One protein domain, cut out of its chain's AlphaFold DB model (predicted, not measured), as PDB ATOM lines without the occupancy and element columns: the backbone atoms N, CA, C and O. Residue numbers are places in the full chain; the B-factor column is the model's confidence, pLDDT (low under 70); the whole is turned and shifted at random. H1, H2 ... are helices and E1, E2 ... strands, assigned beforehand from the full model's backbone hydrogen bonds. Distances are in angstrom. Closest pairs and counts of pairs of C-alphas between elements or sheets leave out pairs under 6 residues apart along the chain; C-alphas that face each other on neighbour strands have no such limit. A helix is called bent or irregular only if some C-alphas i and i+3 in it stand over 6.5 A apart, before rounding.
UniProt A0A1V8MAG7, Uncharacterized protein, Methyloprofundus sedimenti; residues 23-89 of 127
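What this domain is: This is residues 23 to 89 of the 127 residues of an uncharacterized protein of Methyloprofundus sedimenti (UniProt A0A1V8MAG7). A long two-stranded hairpin, E1 and E2, makes one arm of an extended model; at the end of the hairpin away from its turn sit the irregular helix H1 and the four-residue H2, and beyond them the lone helix H3 sticks out at the other end of a thin link. The printed part has 67 residues with three named helices and two named strands, in the order H1, E1, E2, H2, H3. The sheet, order E1 - E2, is antiparallel, and the class is mixed, helices and strands. The whole is extended, with a radius of gyration of the C-alphas of 20.4 A, and a rod in outline, spanning 64 by 31 by 22 A.

Where its parts are: Strand E1 holds residues 37 to 45 and is 26.6 A long, from C-alpha 37 at (12.876, -7.875, 18.325). Strand E2, residues 51 to 59, is 26.1 A long. H2 holds residues 60 to 63. H1 holds residues 23 to 35, 15.2 A from end to end, and begins with C-alpha 23 at (25.192, -16.416, 12.511); it is irregular, with C-alphas 28 and 31 9.5 A apart. H3, residues 73 to 89, is 24.3 A long and ends with C-alpha 89 at (48.174, -30.230, 1.355).

How they stand to each other: E1 and E2 form a hairpin of antiparallel neighbours, with 167 degrees between their directions. C-alphas 41 and 55 face each other at 4.6 A. N 40 and O 56, 2.8 A, and N 44 and O 52, 3.0 A, are within hydrogen-bond range. H1 touches H2 with residues 33 to 35 alone, the closest C-alphas being those of Phe 34 and Gly 61, 4.1 A apart. H3 is apart from H1, H2, E1 and E2. In H3 every O i to N i+4 pair is within hydrogen-bond range; in H1 4 of 9 are, beside 7 of 10 O i to N i+3 pairs, and H2 is too short for an O i to N i+4 pair.

The domain as a whole: The two C-alphas farthest apart, those of Glu 48 and Glu 89, are 64.6 A apart. Residues 66 to 89, of which 73 to 89 belong to H3, stand free; the body without them spans 47 by 18 by 11 A. The printed part has no cut and no long link. The mean pLDDT of the printed part is 76.4, with residues 23 to 27, 64 to 74 and 89 under 70.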
ATOM      1  N   LEU A  23      23.877 -15.899  12.139       63.06
ATOM      2  CA  LEU A  23      25.192 -16.416  12.511       63.06
ATOM      3  C   LEU A  23      26.146 -15.294  12.921       63.06
ATOM      4  O   LEU A  23      26.782 -15.399  13.972       63.06
ATOM      5  N   ASP A  24      26.191 -14.206  12.154       66.62
ATOM      6  CA  ASP A  24      27.085 -13.084  12.448       66.62
ATOM      7  C   ASP A  24      26.658 -12.386  13.748       66.62
ATOM      8  O   ASP A  24      27.476 -12.198  14.649       66.62
ATOM      9  N   LEU A  25      25.354 -12.144  13.918       68.25
ATOM     10  CA  LEU A  25      24.784 -11.578  15.148       68.25
ATOM     11  C   LEU A  25      25.029 -12.472  16.373       68.25
ATOM     12  O   LEU A  25      25.353 -11.968  17.447       68.25
ATOM     13  N   SER A  26      24.921 -13.796  16.224       67.81
ATOM     14  CA  SER A  26      25.135 -14.737  17.332       67.81
ATOM     15  C   SER A  26      26.591 -14.758  17.799       67.81
ATOM     16  O   SER A  26      26.861 -14.956  18.984       67.81
ATOM     17  N   SER A  27      27.537 -14.504  16.889       69.75
ATOM     18  CA  SER A  27      28.965 -14.481  17.206       69.75
ATOM     19  C   SER A  27      29.348 -13.283  18.083       69.75
ATOM     20  O   SER A  27      30.192 -13.415  18.973       69.75
ATOM     21  N   GLU A  28      28.677 -12.145  17.893       75.81
ATOM     22  CA  GLU A  28      28.910 -10.918  18.657       75.81
ATOM     23  C   GLU A  28      28.073 -10.853  19.941       75.81
ATOM     24  O   GLU A  28      28.575 -10.463  20.997       75.81
ATOM     25  N   LEU A  29      26.799 -11.250  19.870       76.88
ATOM     26  CA  LEU A  29      25.818 -11.019  20.935       76.88
ATOM     27  C   LEU A  29      25.526 -12.261  21.785       76.88
ATOM     28  O   LEU A  29      24.952 -12.126  22.868       76.88
ATOM     29  N   LYS A  30      25.970 -13.449  21.350       78.50
ATOM     30  CA  LYS A  30      25.726 -14.738  22.022       78.50
ATOM     31  C   LYS A  30      24.243 -14.888  22.376       78.50
ATOM     32  O   LYS A  30      23.396 -14.688  21.515       78.50
ATOM     33  N   ASP A  31      23.930 -15.166  23.639       76.69
ATOM     34  CA  ASP A  31      22.570 -15.396  24.134       76.69
ATOM     35  C   ASP A  31      21.693 -14.133  24.100       76.69
ATOM     36  O   ASP A  31      20.471 -14.226  24.082       76.69
ATOM     37  N   LYS A  32      22.289 -12.934  24.008       80.69
ATOM     38  CA  LYS A  32      21.523 -11.680  23.917       80.69
ATOM     39  C   LYS A  32      20.839 -11.492  22.568       80.69
ATOM     40  O   LYS A  32      20.004 -10.604  22.436       80.69
ATOM     41  N   ILE A  33      21.176 -12.299  21.557       79.31
ATOM     42  CA  ILE A  33      20.487 -12.254  20.263       79.31
ATOM     43  C   ILE A  33      18.991 -12.551  20.411       79.31
ATOM     44  O   ILE A  33      18.185 -11.974  19.690       79.31
ATOM     45  N   PHE A  34      18.619 -13.393  21.379       81.19
ATOM     46  CA  PHE A  34      17.237 -13.777  21.654       81.19
ATOM     47  C   PHE A  34      16.433 -12.662  22.342       81.19
ATOM     48  O   PHE A  34      15.213 -12.724  22.391       81.19
ATOM     49  N   GLU A  35      17.091 -11.603  22.821       84.50
ATOM     50  CA  GLU A  35      16.422 -10.416  23.368       84.50
ATOM     51  C   GLU A  35      16.048  -9.397  22.273       84.50
ATOM     52  O   GLU A  35      15.451  -8.356  22.557       84.50
ATOM     53  N   ILE A  36      16.423  -9.655  21.014       82.25
ATOM     54  CA  ILE A  36      16.219  -8.721  19.906       82.25
ATOM     55  C   ILE A  36      14.882  -8.982  19.223       82.25
ATOM     56  O   ILE A  36      14.646 -10.037  18.640       82.25
ATOM     57  N   SER A  37      14.063  -7.937  19.169       82.69
ATOM     58  CA  SER A  37      12.876  -7.875  18.325       82.69
ATOM     59  C   SER A  37      12.970  -6.680  17.388       82.69
ATOM     60  O   SER A  37      13.336  -5.583  17.818       82.69
ATOM     61  N   PHE A  38      12.592  -6.854  16.128       82.44
ATOM     62  CA  PHE A  38      12.494  -5.752  15.179       82.44
ATOM     63  C   PHE A  38      11.165  -5.773  14.435       82.44
ATOM     64  O   PHE A  38      10.614  -6.818  14.091       82.44
ATOM     65  N   GLU A  39      10.654  -4.573  14.187       83.81
ATOM     66  CA  GLU A  39       9.415  -4.345  13.467       83.81
ATOM     67  C   GLU A  39       9.731  -3.686  12.124       83.81
ATOM     68  O   GLU A  39      10.348  -2.625  12.057       83.81
ATOM     69  N   ILE A  40       9.296  -4.324  11.044       79.69
ATOM     70  CA  ILE A  40       9.396  -3.817   9.682       79.69
ATOM     71  C   ILE A  40       8.017  -3.302   9.288       79.69
ATOM     72  O   ILE A  40       7.073  -4.081   9.139       79.69
ATOM     73  N   ARG A  41       7.910  -1.984   9.104       84.25
ATOM     74  CA  ARG A  41       6.726  -1.326   8.541       84.25
ATOM     75  C   ARG A  41       6.992  -0.957   7.092       84.25
ATOM     76  O   ARG A  41       7.966  -0.273   6.795       84.25
ATOM     77  N   ILE A  42       6.118  -1.408   6.204       80.69
ATOM     78  CA  ILE A  42       6.112  -1.046   4.791       80.69
ATOM     79  C   ILE A  42       4.816  -0.294   4.530       80.69
ATOM     80  O   ILE A  42       3.728  -0.860   4.631       80.69
ATOM     81  N   GLU A  43       4.954   0.978   4.189       89.44
ATOM     82  CA  GLU A  43       3.855   1.834   3.760       89.44
ATOM     83  C   GLU A  43       3.955   2.020   2.249       89.44
ATOM     84  O   GLU A  43       5.014   2.382   1.733       89.44
ATOM     85  N   TYR A  44       2.873   1.738   1.526       83.75
ATOM     86  CA  TYR A  44       2.832   1.889   0.075       83.75
ATOM     87  C   TYR A  44       1.462   2.367  -0.388       83.75
ATOM     88  O   TYR A  44       0.460   2.174   0.293       83.75
ATOM     89  N   PHE A  45       1.431   2.995  -1.557       88.19
ATOM     90  CA  PHE A  45       0.203   3.424  -2.212       88.19
ATOM     91  C   PHE A  45      -0.003   2.589  -3.472       88.19
ATOM     92  O   PHE A  45       0.973   2.276  -4.161       88.19
ATOM     93  N   ASP A  46      -1.243   2.214  -3.775       86.88
ATOM     94  CA  ASP A  46      -1.561   1.641  -5.083       86.88
ATOM     95  C   ASP A  46      -1.723   2.729  -6.158       86.88
ATOM     96  O   ASP A  46      -1.596   3.930  -5.908       86.88
ATOM     97  N   THR A  47      -1.991   2.298  -7.390       90.75
ATOM     98  CA  THR A  47      -2.197   3.192  -8.537       90.75
ATOM     99  C   THR A  47      -3.439   4.075  -8.413       90.75
ATOM    100  O   THR A  47      -3.548   5.058  -9.142       90.75
ATOM    101  N   GLU A  48      -4.370   3.735  -7.521       92.94
ATOM    102  CA  GLU A  48      -5.592   4.496  -7.245       92.94
ATOM    103  C   GLU A  48      -5.423   5.438  -6.037       92.94
ATOM    104  O   GLU A  48      -6.320   6.221  -5.725       92.94
ATOM    105  N   GLY A  49      -4.248   5.424  -5.394       86.62
ATOM    106  CA  GLY A  49      -3.911   6.282  -4.262       86.62
ATOM    107  C   GLY A  49      -4.358   5.736  -2.907       86.62
ATOM    108  O   GLY A  49      -4.278   6.465  -1.915       86.62
ATOM    109  N   TYR A  50      -4.798   4.476  -2.819       88.19
ATOM    110  CA  TYR A  50      -5.087   3.856  -1.528       88.19
ATOM    111  C   TYR A  50      -3.792   3.511  -0.807       88.19
ATOM    112  O   TYR A  50      -2.899   2.877  -1.368       88.19
ATOM    113  N   GLN A  51      -3.705   3.925   0.457       88.31
ATOM    114  CA  GLN A  51      -2.580   3.612   1.325       88.31
ATOM    115  C   GLN A  51      -2.752   2.225   1.938       88.31
ATOM    116  O   GLN A  51      -3.780   1.913   2.541       88.31
ATOM    117  N   TYR A  52      -1.698   1.430   1.859       84.19
ATOM    118  CA  TYR A  52      -1.572   0.143   2.514       84.19
ATOM    119  C   TYR A  52      -0.422   0.190   3.507       84.19
ATOM    120  O   TYR A  52       0.634   0.775   3.254       84.19
ATOM    121  N   LEU A  53      -0.644  -0.473   4.635       85.50
ATOM    122  CA  LEU A  53       0.355  -0.694   5.665       85.50
ATOM    123  C   LEU A  53       0.544  -2.198   5.828       85.50
ATOM    124  O   LEU A  53      -0.402  -2.926   6.129       85.50
ATOM    125  N   SER A  54       1.778  -2.650   5.657       80.62
ATOM    126  CA  SER A  54       2.204  -3.998   6.003       80.62
ATOM    127  C   SER A  54       3.176  -3.920   7.166       80.62
ATOM    128  O   SER A  54       4.198  -3.236   7.094       80.62
ATOM    129  N   THR A  55       2.854  -4.611   8.253       82.94
ATOM    130  CA  THR A  55       3.701  -4.682   9.442       82.94
ATOM    131  C   THR A  55       4.143  -6.120   9.644       82.94
ATOM    132  O   THR A  55       3.326  -7.038   9.674       82.94
ATOM    133  N   SER A  56       5.448  -6.322   9.774       77.38
ATOM    134  CA  SER A  56       6.046  -7.606  10.116       77.38
ATOM    135  C   SER A  56       6.895  -7.443  11.362       77.38
ATOM    136  O   SER A  56       7.847  -6.671  11.360       77.38
ATOM    137  N   VAL A  57       6.559  -8.187  12.409       82.19
ATOM    138  CA  VAL A  57       7.371  -8.281  13.621       82.19
ATOM    139  C   VAL A  57       8.202  -9.549  13.522       82.19
ATOM    140  O   VAL A  57       7.682 -10.600  13.151       82.19
ATOM    141  N   ILE A  58       9.494  -9.434  13.802       79.06
ATOM    142  CA  ILE A  58      10.404 -10.564  13.931       79.06
ATOM    143  C   ILE A  58      10.974 -10.501  15.342       79.06
ATOM    144  O   ILE A  58      11.694  -9.563  15.684       79.06
ATOM    145  N   ASP A  59      10.611 -11.490  16.150       81.88
ATOM    146  CA  ASP A  59      11.122 -11.685  17.500       81.88
ATOM    147  C   ASP A  59      12.126 -12.839  17.469       81.88
ATOM    148  O   ASP A  59      11.778 -13.970  17.125       81.88
ATOM    149  N   LEU A  60      13.396 -12.543  17.755       78.25
ATOM    150  CA  LEU A  60      14.433 -13.568  17.767       78.25
ATOM    151  C   LEU A  60      14.318 -14.476  18.996       78.25
ATOM    152  O   LEU A  60      14.795 -15.605  18.931       78.25
ATOM    153  N   GLY A  61      13.631 -14.048  20.060       79.12
ATOM    154  CA  GLY A  61      13.356 -14.863  21.242       79.12
ATOM    155  C   GLY A  61      12.497 -16.088  20.944       79.12
ATOM    156  O   GLY A  61      12.672 -17.129  21.572       79.12
ATOM    157  N   GLU A  62      11.651 -16.041  19.909       74.12
ATOM    158  CA  GLU A  62      10.897 -17.218  19.441       74.12
ATOM    159  C   GLU A  62      11.805 -18.354  18.936       74.12
ATOM    160  O   GLU A  62      11.367 -19.501  18.834       74.12
ATOM    161  N   TYR A  63      13.069 -18.047  18.633       71.12
ATOM    162  CA  TYR A  63      14.070 -19.006  18.175       71.12
ATOM    163  C   TYR A  63      14.985 -19.498  19.304       71.12
ATOM    164  O   TYR A  63      15.851 -20.344  19.061       71.12
ATOM    165  N   GLU A  64      14.796 -19.021  20.538       67.94
ATOM    166  CA  GLU A  64      15.509 -19.528  21.709       67.94
ATOM    167  C   GLU A  64      15.162 -21.012  21.921       67.94
ATOM    168  O   GLU A  64      14.004 -21.406  22.045       67.94
ATOM    169  N   GLY A  65      16.179 -21.877  21.902       60.44
ATOM    170  CA  GLY A  65      15.990 -23.329  21.980       60.44
ATOM    171  C   GLY A  65      15.620 -24.012  20.655       60.44
ATOM    172  O   GLY A  65      15.596 -25.245  20.608       60.44
ATOM    173  N   ILE A  66      15.425 -23.268  19.557       61.41
ATOM    174  CA  ILE A  66      15.372 -23.839  18.204       61.41
ATOM    175  C   ILE A  66      16.805 -24.152  17.764       61.41
ATOM    176  O   ILE A  66      17.464 -23.406  17.044       61.41
ATOM    177  N   THR A  67      17.321 -25.290  18.216       49.47
ATOM    178  CA  THR A  67      18.543 -25.867  17.661       49.47
ATOM    179  C   THR A  67      18.183 -26.626  16.393       49.47
ATOM    180  O   THR A  67      17.425 -27.596  16.452       49.47
ATOM    181  N   GLU A  68      18.717 -26.213  15.243       49.41
ATOM    182  CA  GLU A  68      18.576 -26.975  14.005       49.41
ATOM    183  C   GLU A  68      19.184 -28.373  14.226       49.41
ATOM    184  O   GLU A  68      20.398 -28.533  14.393       49.41
ATOM    185  N   LEU A  69      18.327 -29.400  14.301       41.50
ATOM    186  CA  LEU A  69      18.720 -30.806  14.390       41.50
ATOM    187  C   LEU A  69      19.368 -31.212  13.062       41.50
ATOM    188  O   LEU A  69      18.752 -31.810  12.187       41.50
ATOM    189  N   GLY A  70      20.641 -30.856  12.922       46.31
ATOM    190  CA  GLY A  70      21.434 -31.074  11.725       46.31
ATOM    191  C   GLY A  70      21.578 -29.802  10.903       46.31
ATOM    192  O   GLY A  70      20.772 -29.548  10.022       46.31
ATOM    193  N   GLY A  71      22.670 -29.072  11.141       56.19
ATOM    194  CA  GLY A  71      23.032 -27.909  10.330       56.19
ATOM    195  C   GLY A  71      23.121 -28.212   8.833       56.19
ATOM    196  O   GLY A  71      23.272 -29.376   8.428       56.19
ATOM    197  N   GLU A  72      23.056 -27.139   8.043       64.06
ATOM    198  CA  GLU A  72      22.935 -27.158   6.586       64.06
ATOM    199  C   GLU A  72      23.837 -28.224   5.920       64.06
ATOM    200  O   GLU A  72      25.058 -28.246   6.138       64.06
ATOM    201  N   PRO A  73      23.278 -29.118   5.079       63.31
ATOM    202  CA  PRO A  73      24.057 -30.132   4.372       63.31
ATOM    203  C   PRO A  73      25.214 -29.548   3.552       63.31
ATOM    204  O   PRO A  73      26.272 -30.167   3.472       63.31
ATOM    205  N   SER A  74      25.044 -28.347   2.989       69.44
ATOM    206  CA  SER A  74      26.094 -27.668   2.222       69.44
ATOM    207  C   SER A  74      27.283 -27.273   3.110       69.44
ATOM    208  O   SER A  74      28.430 -27.482   2.725       69.44
ATOM    209  N   TYR A  75      27.030 -26.810   4.338       71.06
ATOM    210  CA  TYR A  75      28.067 -26.475   5.310       71.06
ATOM    211  C   TYR A  75      28.835 -27.720   5.770       71.06
ATOM    212  O   TYR A  75      30.063 -27.697   5.904       71.06
ATOM    213  N   LYS A  76      28.132 -28.846   5.951       72.75
ATOM    214  CA  LYS A  76      28.772 -30.146   6.218       72.75
ATOM    215  C   LYS A  76      29.647 -30.589   5.044       72.75
ATOM    216  O   LYS A  76      30.788 -30.983   5.266       72.75
ATOM    217  N   LEU A  77      29.155 -30.464   3.810       72.25
ATOM    218  CA  LEU A  77      29.928 -30.758   2.600       72.25
ATOM    219  C   LEU A  77      31.166 -29.863   2.482       72.25
ATOM    220  O   LEU A  77      32.251 -30.368   2.205       72.25
ATOM    221  N   TYR A  78      31.036 -28.565   2.760       80.62
ATOM    222  CA  TYR A  78      32.164 -27.636   2.802       80.62
ATOM    223  C   TYR A  78      33.241 -28.102   3.795       80.62
ATOM    224  O   TYR A  78      34.412 -28.185   3.426       80.62
ATOM    225  N   LYS A  79      32.857 -28.482   5.023       82.50
ATOM    226  CA  LYS A  79      33.816 -28.983   6.025       82.50
ATOM    227  C   LYS A  79      34.508 -30.273   5.594       82.50
ATOM    228  O   LYS A  79      35.701 -30.429   5.849       82.50
ATOM    229  N   GLU A  80      33.792 -31.194   4.956       86.31
ATOM    230  CA  GLU A  80      34.405 -32.422   4.439       86.31
ATOM    231  C   GLU A  80      35.374 -32.130   3.282       86.31
ATOM    232  O   GLU A  80      36.484 -32.665   3.262       86.31
ATOM    233  N   ILE A  81      35.035 -31.206   2.378       87.31
ATOM    234  CA  ILE A  81      35.942 -30.747   1.313       87.31
ATOM    235  C   ILE A  81      37.193 -30.080   1.905       87.31
ATOM    236  O   ILE A  81      38.307 -30.332   1.445       87.31
ATOM    237  N   GLU A  82      37.043 -29.271   2.955       88.44
ATOM    238  CA  GLU A  82      38.164 -28.630   3.648       88.44
ATOM    239  C   GLU A  82      39.119 -29.663   4.274       88.44
ATOM    240  O   GLU A  82      40.341 -29.522   4.174       88.44
ATOM    241  N   LYS A  83      38.587 -30.735   4.878       88.75
ATOM    242  CA  LYS A  83      39.400 -31.844   5.408       88.75
ATOM    243  C   LYS A  83      40.178 -32.555   4.303       88.75
ATOM    244  O   LYS A  83      41.375 -32.786   4.463       88.75
ATOM    245  N   ILE A  84      39.527 -32.862   3.178       84.06
ATOM    246  CA  ILE A  84      40.174 -33.492   2.016       84.06
ATOM    247  C   ILE A  84      41.307 -32.605   1.496       84.06
ATOM    248  O   ILE A  84      42.422 -33.082   1.286       84.06
ATOM    249  N   ARG A  85      41.059 -31.297   1.354       81.94
ATOM    250  CA  ARG A  85      42.080 -30.328   0.949       81.94
ATOM    251  C   ARG A  85      43.284 -30.343   1.893       81.94
ATOM    252  O   ARG A  85      44.408 -30.424   1.411       81.94
ATOM    253  N   LYS A  86      43.069 -30.320   3.212       81.62
ATOM    254  CA  LYS A  86      44.154 -30.365   4.209       81.62
ATOM    255  C   LYS A  86      44.969 -31.655   4.134       81.62
ATOM    256  O   LYS A  86      46.187 -31.604   4.271       81.62
ATOM    257  N   LEU A  87      44.327 -32.797   3.883       77.31
ATOM    258  CA  LEU A  87      45.036 -34.059   3.650       77.31
ATOM    259  C   LEU A  87      45.925 -33.962   2.405       77.31
ATOM    260  O   LEU A  87      47.102 -34.305   2.468       77.31
ATOM    261  N   ILE A  88      45.392 -33.429   1.304       72.75
ATOM    262  CA  ILE A  88      46.123 -33.229   0.043       72.75
ATOM    263  C   ILE A  88      47.277 -32.225   0.202       72.75
ATOM    264  O   ILE A  88      48.340 -32.417  -0.385       72.75
ATOM    265  N   GLU A  89      47.104 -31.170   0.998       68.06
ATOM    266  CA  GLU A  89      48.174 -30.230   1.355       68.06
ATOM    267  C   GLU A  89      49.235 -30.903   2.246       68.06
ATOM    268  O   GLU A  89      50.429 -30.688   2.047       68.06
TER     269      GLU A  89